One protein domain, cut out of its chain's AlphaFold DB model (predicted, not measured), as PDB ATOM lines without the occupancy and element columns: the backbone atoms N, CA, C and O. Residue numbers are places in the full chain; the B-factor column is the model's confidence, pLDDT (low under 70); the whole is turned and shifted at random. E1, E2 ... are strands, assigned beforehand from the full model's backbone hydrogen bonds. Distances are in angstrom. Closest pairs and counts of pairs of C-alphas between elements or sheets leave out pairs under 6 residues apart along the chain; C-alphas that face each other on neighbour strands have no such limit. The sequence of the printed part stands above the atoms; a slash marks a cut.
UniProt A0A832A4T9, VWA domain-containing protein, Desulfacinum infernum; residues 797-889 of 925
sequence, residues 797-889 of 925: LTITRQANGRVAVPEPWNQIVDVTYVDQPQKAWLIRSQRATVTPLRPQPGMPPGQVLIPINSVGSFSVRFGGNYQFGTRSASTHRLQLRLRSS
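AT A GLANCE: This is residues 797 to 889 of the 925 residues of the protein "VWA domain-containing protein" of Desulfacinum infernum (UniProt A0A832A4T9). Two antiparallel sheets make a loose sandwich, a curled, strongly twisted wall of five strands partly face to face with a small sheet of three, and E4 and E5 come close at one side. The printed part has 93 residues with no named helix and eight named strands, E1 to E8, in the orders E1 - E8 - E7 - E6 - E4 and E2 - E3 - E5. The class is all strand, with 46 residues, under half, in named elements. The whole is compact, with a radius of gyration of the C-alphas of 12.4 A and spans of 35 by 31 by 22 A.

IN THESE COORDINATES: E1, residues 797 to 801, begins at C-alpha 797 (133.440, 243.769, 153.890). E2 is residues 818 to 822, E3 828 to 832, E4 837 to 840, E5 851 to 855 and E6 861 to 865. E7, residues 869 to 877, measures 23.8 A, and E8, residues 881 to 888, measures 22.9 A, ending at C-alpha 888 (141.511, 249.303, 163.912).

HOW THE PARTS SIT: E1, an edge strand, is antiparallel to E8, with N 797 and O 884 2.7 A apart. E6, E7 and E8 form a meander, each strand the antiparallel neighbour of the one before, with N 864 to O 870 at 2.8 A and N 875 to O 883 at 2.8 A. E4, the other edge, has N 839 2.9 A from O 863 of E6. In the second sheet E2 and E3 form a hairpin, with N 830 to O 820 at 2.8 A, and N 829 of E3 is 2.8 A from O 854 of E5. Between the sheets, the closest C-alphas of E4 and E5, Pro 840 and Val 852, are 6.1 A apart.

THE WHOLE: The C-alphas farthest apart, Pro 825 and Ser 889, are 35.3 A apart. The printed part has no cut, and the link E1 to E2 is long, with 16 residues. Mean pLDDT of the printed part is 77.8, and 11 residues are under 70, among them 834 to 836.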
ATOM      1  N   LEU A 797     133.345 243.671 155.345       81.62
ATOM      2  CA  LEU A 797     133.440 243.769 153.890       81.62
ATOM      3  C   LEU A 797     133.091 242.414 153.251       81.62
ATOM      4  O   LEU A 797     133.637 241.392 153.658       81.62
ATOM      5  N   THR A 798     132.212 242.383 152.249       83.19
ATOM      6  CA  THR A 798     131.953 241.189 151.427       83.19
ATOM      7  C   THR A 798     132.359 241.483 149.982       83.19
ATOM      8  O   THR A 798     131.832 242.418 149.393       83.19
ATOM      9  N   ILE A 799     133.250 240.675 149.416       79.00
ATOM     10  CA  ILE A 799     133.695 240.697 148.015       79.00
ATOM     11  C   ILE A 799     133.093 239.474 147.315       79.00
ATOM     12  O   ILE A 799     133.042 238.401 147.920       79.00
ATOM     13  N   THR A 800     132.623 239.615 146.072       81.81
ATOM     14  CA  THR A 800     132.003 238.512 145.310       81.81
ATOM     15  C   THR A 800     132.577 238.369 143.899       81.81
ATOM     16  O   THR A 800     132.949 239.370 143.285       81.81
ATOM     17  N   ARG A 801     132.658 237.128 143.393       81.56
ATOM     18  CA  ARG A 801     133.004 236.795 141.999       81.56
ATOM     19  C   ARG A 801     131.710 236.555 141.220       81.56
ATOM     20  O   ARG A 801     131.005 235.582 141.493       81.56
ATOM     21  N   GLN A 802     131.413 237.438 140.268       69.06
ATOM     22  CA  GLN A 802     130.308 237.282 139.318       69.06
ATOM     23  C   GLN A 802     130.587 236.123 138.339       69.06
ATOM     24  O   GLN A 802     131.742 235.746 138.135       69.06
ATOM     25  N   ALA A 803     129.547 235.558 137.711       73.94
ATOM     26  CA  ALA A 803     129.676 234.419 136.785       73.94
ATOM     27  C   ALA A 803     130.560 234.715 135.553       73.94
ATOM     28  O   ALA A 803     131.225 233.825 135.040       73.94
ATOM     29  N   ASN A 804     130.637 235.980 135.132       69.06
ATOM     30  CA  ASN A 804     131.534 236.463 134.073       69.06
ATOM     31  C   ASN A 804     133.007 236.618 134.526       69.06
ATOM     32  O   ASN A 804     133.823 237.163 133.788       69.06
ATOM     33  N   GLY A 805     133.346 236.206 135.754       71.12
ATOM     34  CA  GLY A 805     134.685 236.297 136.333       71.12
ATOM     35  C   GLY A 805     135.036 237.639 136.989       71.12
ATOM     36  O   GLY A 805     136.055 237.696 137.677       71.12
ATOM     37  N   ARG A 806     134.221 238.702 136.851       75.94
ATOM     38  CA  ARG A 806     134.505 240.008 137.480       75.94
ATOM     39  C   ARG A 806     134.366 239.955 139.004       75.94
ATOM     40  O   ARG A 806     133.409 239.394 139.542       75.94
ATOM     41  N   VAL A 807     135.318 240.589 139.690       84.50
ATOM     42  CA  VAL A 807     135.345 240.764 141.149       84.50
ATOM     43  C   VAL A 807     134.833 242.163 141.498       84.50
ATOM     44  O   VAL A 807     135.326 243.148 140.957       84.50
ATOM     45  N   ALA A 808     133.854 242.261 142.401       84.81
ATOM     46  CA  ALA A 808     133.312 243.542 142.867       84.81
ATOM     47  C   ALA A 808     133.745 243.842 144.314       84.81
ATOM     48  O   ALA A 808     133.462 243.060 145.228       84.81
ATOM     49  N   VAL A 809     134.399 244.992 144.520       82.88
ATOM     50  CA  VAL A 809     134.805 245.528 145.833       82.88
ATOM     51  C   VAL A 809     133.915 246.736 146.177       82.88
ATOM     52  O   VAL A 809     133.798 247.636 145.348       82.88
ATOM     53  N   PRO A 810     133.272 246.794 147.360       80.56
ATOM     54  CA  PRO A 810     132.337 247.872 147.698       80.56
ATOM     55  C   PRO A 810     133.027 249.211 148.013       80.56
ATOM     56  O   PRO A 810     134.117 249.247 148.590       80.56
ATOM     57  N   GLU A 811     132.358 250.323 147.697       72.94
ATOM     58  CA  GLU A 811     132.818 251.675 148.043       72.94
ATOM     59  C   GLU A 811     132.811 251.917 149.567       72.94
ATOM     60  O   GLU A 811     131.919 251.428 150.267       72.94
ATOM     61  N   PRO A 812     133.794 252.657 150.123       75.50
ATOM     62  CA  PRO A 812     134.900 253.350 149.443       75.50
ATOM     63  C   PRO A 812     136.179 252.497 149.261       75.50
ATOM     64  O   PRO A 812     137.242 253.028 148.945       75.50
ATOM     65  N   TRP A 813     136.137 251.186 149.516       81.44
ATOM     66  CA  TRP A 813     137.345 250.351 149.588       81.44
ATOM     67  C   TRP A 813     137.972 250.033 148.231       81.44
ATOM     68  O   TRP A 813     139.172 249.778 148.175       81.44
ATOM     69  N   ASN A 814     137.193 250.117 147.154       73.88
ATOM     70  CA  ASN A 814     137.660 250.000 145.769       73.88
ATOM     71  C   ASN A 814     138.765 251.009 145.396       73.88
ATOM     72  O   ASN A 814     139.550 250.743 144.495       73.88
ATOM     73  N   GLN A 815     138.859 252.150 146.087       79.50
ATOM     74  CA  GLN A 815     139.919 253.143 145.861       79.50
ATOM     75  C   GLN A 815     141.218 252.830 146.618       79.50
ATOM     76  O   GLN A 815     142.253 253.447 146.366       79.50
ATOM     77  N   ILE A 816     141.158 251.911 147.586       77.06
ATOM     78  CA  ILE A 816     142.257 251.605 148.506       77.06
ATOM     79  C   ILE A 816     142.863 250.241 148.177       77.06
ATOM     80  O   ILE A 816     144.086 250.109 148.196       77.06
ATOM     81  N   VAL A 817     142.032 249.238 147.882       82.31
ATOM     82  CA  VAL A 817     142.455 247.869 147.561       82.31
ATOM     83  C   VAL A 817     141.824 247.380 146.263       82.31
ATOM     84  O   VAL A 817     140.619 247.498 146.059       82.31
ATOM     85  N   ASP A 818     142.666 246.786 145.426       82.56
ATOM     86  CA  ASP A 818     142.307 246.090 144.196       82.56
ATOM     87  C   ASP A 818     142.374 244.573 144.433       82.56
ATOM     88  O   ASP A 818     143.290 244.088 145.107       82.56
ATOM     89  N   VAL A 819     141.384 243.824 143.938       88.69
ATOM     90  CA  VAL A 819     141.201 242.398 144.253       88.69
ATOM     91  C   VAL A 819     140.929 241.592 142.990       88.69
ATOM     92  O   VAL A 819     139.975 241.849 142.262       88.69
ATOM     93  N   THR A 820     141.735 240.554 142.772       80.44
ATOM     94  CA  THR A 820     141.625 239.627 141.633       80.44
ATOM     95  C   THR A 820     141.606 238.173 142.108       80.44
ATOM     96  O   THR A 820     142.036 237.871 143.220       80.44
ATOM     97  N   TYR A 821     141.067 237.263 141.295       87.62
ATOM     98  CA  TYR A 821     140.976 235.834 141.611       87.62
ATOM     99  C   TYR A 821     141.808 235.021 140.612       87.62
ATOM    100  O   TYR A 821     141.724 235.256 139.408       87.62
ATOM    101  N   VAL A 822     142.616 234.088 141.112       77.06
ATOM    102  CA  VAL A 822     143.570 233.287 140.329       77.06
ATOM    103  C   VAL A 822     143.112 231.831 140.349       77.06
ATOM    104  O   VAL A 822     142.827 231.326 141.429       77.06
ATOM    105  N   ASP A 823     143.007 231.171 139.187       73.19
ATOM    106  CA  ASP A 823     142.442 229.810 139.064       73.19
ATOM    107  C   ASP A 823     143.496 228.670 139.006       73.19
ATOM    108  O   ASP A 823     143.188 227.547 139.403       73.19
ATOM    109  N   GLN A 824     144.740 228.936 138.585       53.78
ATOM    110  CA  GLN A 824     145.888 228.005 138.620       53.78
ATOM    111  C   GLN A 824     147.179 228.757 139.024       53.78
ATOM    112  O   GLN A 824     147.286 229.943 138.714       53.78
ATOM    113  N   PRO A 825     148.166 228.118 139.689       58.38
ATOM    114  CA  PRO A 825     148.200 226.704 140.087       58.38
ATOM    115  C   PRO A 825     147.320 226.395 141.306       58.38
ATOM    116  O   PRO A 825     146.876 225.264 141.472       58.38
ATOM    117  N   GLN A 826     147.022 227.395 142.139       71.12
ATOM    118  CA  GLN A 826     146.121 227.267 143.279       71.12
ATOM    119  C   GLN A 826     145.061 228.355 143.227       71.12
ATOM    120  O   GLN A 826     145.367 229.536 143.069       71.12
ATOM    121  N   LYS A 827     143.808 227.941 143.399       82.94
ATOM    122  CA  LYS A 827     142.668 228.845 143.468       82.94
ATOM    123  C   LYS A 827     142.803 229.785 144.680       82.94
ATOM    124  O   LYS A 827     142.758 229.324 145.822       82.94
ATOM    125  N   ALA A 828     143.001 231.087 144.458       80.25
ATOM    126  CA  ALA A 828     143.241 232.064 145.529       80.25
ATOM    127  C   ALA A 828     142.808 233.492 145.156       80.25
ATOM    128  O   ALA A 828     142.749 233.867 143.986       80.25
ATOM    129  N   TRP A 829     142.538 234.305 146.177       84.69
ATOM    130  CA  TRP A 829     142.263 235.737 146.055       84.69
ATOM    131  C   TRP A 829     143.559 236.546 146.236       84.69
ATOM    132  O   TRP A 829     144.272 236.347 147.219       84.69
ATOM    133  N   LEU A 830     143.858 237.469 145.319       87.88
ATOM    134  CA  LEU A 830     145.032 238.348 145.336       87.88
ATOM    135  C   LEU A 830     144.612 239.791 145.634       87.88
ATOM    136  O   LEU A 830     143.752 240.337 144.946       87.88
ATOM    137  N   ILE A 831     145.236 240.411 146.639       86.75
ATOM    138  CA  ILE A 831     144.954 241.782 147.087       86.75
ATOM    139  C   ILE A 831     146.166 242.678 146.819       86.75
ATOM    140  O   ILE A 831     147.294 242.332 147.182       86.75
ATOM    141  N   ARG A 832     145.918 243.845 146.216       84.12
ATOM    142  CA  ARG A 832     146.916 244.868 145.861       84.12
ATOM    143  C   ARG A 832     146.452 246.264 146.290       84.12
ATOM    144  O   ARG A 832     145.264 246.490 146.488       84.12
ATOM    145  N   SER A 833     147.375 247.220 146.407       78.94
ATOM    146  CA  SER A 833     147.050 248.652 146.511       78.94
ATOM    147  C   SER A 833     148.015 249.488 145.676       78.94
ATOM    148  O   SER A 833     149.204 249.193 145.642       78.94
ATOM    149  N   GLN A 834     147.512 250.546 145.035       66.75
ATOM    150  CA  GLN A 834     148.338 251.517 144.303       66.75
ATOM    151  C   GLN A 834     148.731 252.741 145.142       66.75
ATOM    152  O   GLN A 834     149.674 253.444 144.797       66.75
ATOM    153  N   ARG A 835     148.006 253.035 146.229       68.06
ATOM    154  CA  ARG A 835     148.190 254.267 147.022       68.06
ATOM    155  C   ARG A 835     148.529 254.014 148.489       68.06
ATOM    156  O   ARG A 835     148.741 254.963 149.239       68.06
ATOM    157  N   ALA A 836     148.553 252.753 148.910       60.56
ATOM    158  CA  ALA A 836     148.763 252.358 150.291       60.56
ATOM    159  C   ALA A 836     149.798 251.242 150.394       60.56
ATOM    160  O   ALA A 836     149.920 250.397 149.510       60.56
ATOM    161  N   THR A 837     150.499 251.193 151.521       77.56
ATOM    162  CA  THR A 837     151.382 250.066 151.821       77.56
ATOM    163  C   THR A 837     150.540 248.925 152.384       77.56
ATOM    164  O   THR A 837     149.932 249.077 153.448       77.56
ATOM    165  N   VAL A 838     150.477 247.797 151.669       70.81
ATOM    166  CA  VAL A 838     149.799 246.575 152.126       70.81
ATOM    167  C   VAL A 838     150.844 245.603 152.647       70.81
ATOM    168  O   VAL A 838     151.767 245.228 151.928       70.81
ATOM    169  N   THR A 839     150.695 245.207 153.908       76.00
ATOM    170  CA  THR A 839     151.670 244.362 154.606       76.00
ATOM    171  C   THR A 839     150.949 243.142 155.181       76.00
ATOM    172  O   THR A 839     150.028 243.329 155.990       76.00
ATOM    173  N   PRO A 840     151.302 241.905 154.784       79.56
ATOM    174  CA  PRO A 840     150.720 240.709 155.378       79.56
ATOM    175  C   PRO A 840     151.172 240.575 156.834       79.56
ATOM    176  O   PRO A 840     152.281 240.966 157.192       79.56
ATOM    177  N   LEU A 841     150.318 240.012 157.689       74.81
ATOM    178  CA  LEU A 841     150.671 239.798 159.098       74.81
ATOM    179  C   LEU A 841     151.499 238.519 159.323       74.81
ATOM    180  O   LEU A 841     152.104 238.371 160.380       74.81
ATOM    181  N   ARG A 842     151.558 237.613 158.335       77.38
ATOM    182  CA  ARG A 842     152.526 236.503 158.267       77.38
ATOM    183  C   ARG A 842     153.369 236.629 156.988       77.38
ATOM    184  O   ARG A 842     152.778 236.873 155.937       77.38
ATOM    185  N   PRO A 843     154.701 236.447 157.048       69.75
ATOM    186  CA  PRO A 843     155.551 236.499 155.860       69.75
ATOM    187  C   PRO A 843     155.138 235.427 154.835       69.75
ATOM    188  O   PRO A 843     155.004 234.259 155.191       69.75
ATOM    189  N   GLN A 844     154.927 235.823 153.574       78.75
ATOM    190  CA  GLN A 844     154.670 234.927 152.436       78.75
ATOM    191  C   GLN A 844     155.941 234.902 151.559       78.75
ATOM    192  O   GLN A 844     156.183 235.883 150.852       78.75
ATOM    193  N   PRO A 845     156.805 233.866 151.645       73.81
ATOM    194  CA  PRO A 845     158.071 233.834 150.909       73.81
ATOM    195  C   PRO A 845     157.841 233.935 149.392       73.81
ATOM    196  O   PRO A 845     156.962 233.274 148.848       73.81
ATOM    197  N   GLY A 846     158.620 234.793 148.726       77.56
ATOM    198  CA  GLY A 846     158.537 235.049 147.282       77.56
ATOM    199  C   GLY A 846     157.520 236.113 146.841       77.56
ATOM    200  O   GLY A 846     157.494 236.456 145.662       77.56
ATOM    201  N   MET A 847     156.696 236.666 147.739       74.12
ATOM    202  CA  MET A 847     155.733 237.709 147.356       74.12
ATOM    203  C   MET A 847     156.385 239.093 147.215       74.12
ATOM    204  O   MET A 847     157.122 239.513 148.113       74.12
ATOM    205  N   PRO A 848     156.070 239.852 146.146       69.19
ATOM    206  CA  PRO A 848     156.507 241.234 146.020       69.19
ATOM    207  C   PRO A 848     155.916 242.102 147.144       69.19
ATOM    208  O   PRO A 848     154.732 241.949 147.477       69.19
ATOM    209  N   PRO A 849     156.691 243.043 147.715       72.62
ATOM    210  CA  PRO A 849     156.184 243.966 148.725       72.62
ATOM    211  C   PRO A 849     154.959 244.730 148.199       72.62
ATOM    212  O   PRO A 849     154.951 245.229 147.075       72.62
ATOM    213  N   GLY A 850     153.903 244.795 149.016       76.31
ATOM    214  CA  GLY A 850     152.628 245.428 148.657       76.31
ATOM    215  C   GLY A 850     151.529 244.482 148.156       76.31
ATOM    216  O   GLY A 850     150.436 244.959 147.849       76.31
ATOM    217  N   GLN A 851     151.773 243.167 148.084       83.88
ATOM    218  CA  GLN A 851     150.776 242.173 147.659       83.88
ATOM    219  C   GLN A 851     150.479 241.149 148.764       83.88
ATOM    220  O   GLN A 851     151.340 240.839 149.586       83.88
ATOM    221  N   VAL A 852     149.252 240.610 148.784       85.62
ATOM    222  CA  VAL A 852     148.830 239.537 149.711       85.62
ATOM    223  C   VAL A 852     147.953 238.513 148.983       85.62
ATOM    224  O   VAL A 852     147.006 238.901 148.302       85.62
ATOM    225  N   LEU A 853     148.239 237.214 149.150       86.94
ATOM    226  CA  LEU A 853     147.470 236.100 148.570       86.94
ATOM    227  C   LEU A 853     146.663 235.350 149.653       86.94
ATOM    228  O   LEU A 853     147.183 235.111 150.745       86.94
ATOM    229  N   ILE A 854     145.415 234.953 149.361       87.25
ATOM    230  CA  ILE A 854     144.501 234.241 150.280       87.25
ATOM    231  C   ILE A 854     143.862 233.009 149.586       87.25
ATOM    232  O   ILE A 854     142.960 233.184 148.761       87.25
ATOM    233  N   PRO A 855     144.277 231.764 149.908       77.69
ATOM    234  CA  PRO A 855     143.690 230.526 149.366       77.69
ATOM    235  C   PRO A 855     142.223 230.291 149.766       77.69
ATOM    236  O   PRO A 855     141.813 230.672 150.869       77.69
ATOM    237  N   ILE A 856     141.438 229.611 148.915       85.56
ATOM    238  CA  ILE A 856     140.068 229.202 149.289       85.56
ATOM    239  C   ILE A 856     140.095 228.272 150.512       85.56
ATOM    240  O   ILE A 856     141.011 227.466 150.652       85.56
ATOM    241  N   ASN A 857     139.093 228.375 151.393       77.56
ATOM    242  CA  ASN A 857     139.003 227.662 152.677       77.56
ATOM    243  C   ASN A 857     140.129 227.985 153.691       77.56
ATOM    244  O   ASN A 857     140.260 227.287 154.694       77.56
ATOM    245  N   SER A 858     140.907 229.061 153.479       63.38
ATOM    246  CA  SER A 858     141.925 229.542 154.426       63.38
ATOM    247  C   SER A 858     141.519 230.832 155.146       63.38
ATOM    248  O   SER A 858     140.683 231.612 154.681       63.38
ATOM    249  N   VAL A 859     142.148 231.071 156.295       72.50
ATOM    250  CA  VAL A 859     141.984 232.298 157.077       72.50
ATOM    251  C   VAL A 859     143.309 233.063 157.074       72.50
ATOM    252  O   VAL A 859     144.312 232.562 157.578       72.50
ATOM    253  N   GLY A 860     143.318 234.284 156.526       77.56
ATOM    254  CA  GLY A 860     144.477 235.194 156.513       77.56
ATOM    255  C   GLY A 860     144.205 236.556 157.172       77.56
ATOM    256  O   GLY A 860     143.055 236.909 157.451       77.56
ATOM    257  N   SER A 861     145.246 237.354 157.424       82.12
ATOM    258  CA  SER A 861     145.129 238.728 157.945       82.12
ATOM    259  C   SER A 861     146.240 239.644 157.407       82.12
ATOM    260  O   SER A 861     147.361 239.200 157.144       82.12
ATOM    261  N   PHE A 862     145.926 240.928 157.213       86.69
ATOM    262  CA  PHE A 862     146.846 241.919 156.640       86.69
ATOM    263  C   PHE A 862     146.543 243.346 157.123       86.69
ATOM    264  O   PHE A 862     145.473 243.624 157.670       86.69
ATOM    265  N   SER A 863     147.494 244.258 156.930       84.25
ATOM    266  CA  SER A 863     147.366 245.683 157.259       84.25
ATOM    267  C   SER A 863     147.529 246.564 156.023       84.25
ATOM    268  O   SER A 863     148.269 246.213 155.106       84.25
ATOM    269  N   VAL A 864     146.823 247.696 156.000       81.25
ATOM    270  CA  VAL A 864     146.845 248.687 154.918       81.25
ATOM    271  C   VAL A 864     147.121 250.064 155.520       81.25
ATOM    272  O   VAL A 864     146.360 250.532 156.369       81.25
ATOM    273  N   ARG A 865     148.201 250.725 155.090       77.62
ATOM    274  CA  ARG A 865     148.577 252.073 155.547       77.62
ATOM    275  C   ARG A 865     148.209 253.118 154.490       77.62
ATOM    276  O   ARG A 865     148.924 253.267 153.506       77.62
ATOM    277  N   PHE A 866     147.100 253.835 154.702       71.25
ATOM    278  CA  PHE A 866     146.563 254.870 153.798       71.25
ATOM    279  C   PHE A 866     146.026 256.061 154.602       71.25
ATOM    280  O   PHE A 866     144.950 255.984 155.186       71.25
ATOM    281  N   GLY A 867     146.810 257.132 154.765       66.62
ATOM    282  CA  GLY A 867     146.476 258.232 155.695       66.62
ATOM    283  C   GLY A 867     146.469 257.837 157.189       66.62
ATOM    284  O   GLY A 867     146.351 258.688 158.067       66.62
ATOM    285  N   GLY A 868     146.645 256.545 157.481       72.69
ATOM    286  CA  GLY A 868     146.809 255.920 158.788       72.69
ATOM    287  C   GLY A 868     146.735 254.392 158.658       72.69
ATOM    288  O   GLY A 868     146.556 253.873 157.558       72.69
ATOM    289  N   ASN A 869     146.931 253.667 159.760       77.75
ATOM    290  CA  ASN A 869     146.970 252.200 159.743       77.75
ATOM    291  C   ASN A 869     145.572 251.591 159.919       77.75
ATOM    292  O   ASN A 869     144.916 251.837 160.932       77.75
ATOM    293  N   TYR A 870     145.173 250.748 158.963       81.94
ATOM    294  CA  TYR A 870     143.992 249.884 159.010       81.94
ATOM    295  C   TYR A 870     144.428 248.413 159.074       81.94
ATOM    296  O   TYR A 870     145.387 248.017 158.415       81.94
ATOM    297  N   GLN A 871     143.727 247.583 159.848       83.31
ATOM    298  CA  GLN A 871     144.009 246.142 159.966       83.31
ATOM    299  C   GLN A 871     142.772 245.302 159.618       83.31
ATOM    300  O   GLN A 871     141.683 245.580 160.128       83.31
ATOM    301  N   PHE A 872     142.948 244.253 158.803       85.56
ATOM    302  CA  PHE A 872     141.895 243.354 158.313       85.56
ATOM    303  C   PHE A 872     142.152 241.886 158.675       85.56
ATOM    304  O   PHE A 872     143.292 241.422 158.702       85.56
ATOM    305  N   GLY A 873     141.071 241.135 158.901       82.56
ATOM    306  CA  GLY A 873     141.096 239.673 159.023       82.56
ATOM    307  C   GLY A 873     140.046 239.001 158.137       82.56
ATOM    308  O   GLY A 873     138.953 239.544 157.970       82.56
ATOM    309  N   THR A 874     140.378 237.831 157.591       79.44
ATOM    310  CA  THR A 874     139.484 237.021 156.748       79.44
ATOM    311  C   THR A 874     138.468 236.281 157.609       79.44
ATOM    312  O   THR A 874     138.800 235.808 158.694       79.44
ATOM    313  N   ARG A 875     137.220 236.202 157.143       80.81
ATOM    314  CA  ARG A 875     136.114 235.544 157.848       80.81
ATOM    315  C   ARG A 875     135.641 234.269 157.144       80.81
ATOM    316  O   ARG A 875     135.437 233.269 157.815       80.81
ATOM    317  N   SER A 876     135.475 234.295 155.822       70.75
ATOM    318  CA  SER A 876     135.206 233.117 154.983       70.75
ATOM    319  C   SER A 876     135.701 233.381 153.554       70.75
ATOM    320  O   SER A 876     135.680 234.533 153.106       70.75
ATOM    321  N   ALA A 877     136.178 232.341 152.865       72.69
ATOM    322  CA  ALA A 877     136.690 232.416 151.497       72.69
ATOM    323  C   ALA A 877     136.198 231.205 150.693       72.69
ATOM    324  O   ALA A 877     136.594 230.081 150.984       72.69
ATOM    325  N   SER A 878     135.347 231.451 149.697       77.19
ATOM    326  CA  SER A 878     134.902 230.490 148.682       77.19
ATOM    327  C   SER A 878     135.318 230.971 147.284       77.19
ATOM    328  O   SER A 878     135.813 232.089 147.118       77.19
ATOM    329  N   THR A 879     135.090 230.153 146.257       71.19
ATOM    330  CA  THR A 879     135.270 230.529 144.841       71.19
ATOM    331  C   THR A 879     134.475 231.773 144.435       71.19
ATOM    332  O   THR A 879     134.848 232.451 143.479       71.19
ATOM    333  N   HIS A 880     133.385 232.081 145.144       84.88
ATOM    334  CA  HIS A 880     132.483 233.181 144.802       84.88
ATOM    335  C   HIS A 880     132.459 234.317 145.808       84.88
ATOM    336  O   HIS A 880     131.912 235.370 145.490       84.88
ATOM    337  N   ARG A 881     132.999 234.139 147.018       81.38
ATOM    338  CA  ARG A 881     132.850 235.131 148.083       81.38
ATOM    339  C   ARG A 881     134.058 235.169 149.010       81.38
ATOM    340  O   ARG A 881     134.454 234.140 149.548       81.38
ATOM    341  N   LEU A 882     134.569 236.370 149.264       84.75
ATOM    342  CA  LEU A 882     135.579 236.661 150.280       84.75
ATOM    343  C   LEU A 882     135.003 237.661 151.290       84.75
ATOM    344  O   LEU A 882     134.566 238.747 150.918       84.75
ATOM    345  N   GLN A 883     134.986 237.316 152.576       82.31
ATOM    346  CA  GLN A 883     134.526 238.213 153.646       82.31
ATOM    347  C   GLN A 883     135.690 238.678 154.534       82.31
ATOM    348  O   GLN A 883     136.427 237.839 155.052       82.31
ATOM    349  N   LEU A 884     135.825 239.992 154.770       85.75
ATOM    350  CA  LEU A 884     136.867 240.625 155.604       85.75
ATOM    351  C   LEU A 884     136.257 241.471 156.745       85.75
ATOM    352  O   LEU A 884     135.200 242.069 156.574       85.75
ATOM    353  N   ARG A 885     136.917 241.583 157.908       83.56
ATOM    354  CA  ARG A 885     136.478 242.420 159.057       83.56
ATOM    355  C   ARG A 885     137.544 243.451 159.451       83.56
ATOM    356  O   ARG A 885     138.702 243.071 159.623       83.56
ATOM    357  N   LEU A 886     137.152 244.719 159.641       81.44
ATOM    358  CA  LEU A 886     138.048 245.810 160.064       81.44
ATOM    359  C   LEU A 886     138.297 245.788 161.585       81.44
ATOM    360  O   LEU A 886     137.345 245.763 162.366       81.44
ATOM    361  N   ARG A 887     139.570 245.818 162.013       77.31
ATOM    362  CA  ARG A 887     139.972 245.732 163.434       77.31
ATOM    363  C   ARG A 887     140.415 247.060 164.080       77.31
ATOM    364  O   ARG A 887     140.204 247.212 165.278       77.31
ATOM    365  N   SER A 888     140.996 248.024 163.351       74.81
ATOM    366  CA  SER A 888     141.511 249.303 163.912       74.81
ATOM    367  C   SER A 888     141.499 250.484 162.902       74.81
ATOM    368  O   SER A 888     141.502 250.236 161.697       74.81
ATOM    369  N   SER A 889     141.425 251.753 163.379       72.38
ATOM    370  CA  SER A 889     141.324 253.005 162.569       72.38
ATOM    371  C   SER A 889     142.021 254.241 163.215       72.38
ATOM    372  O   SER A 889     141.980 254.381 164.441       72.38
TER     373      SER A 889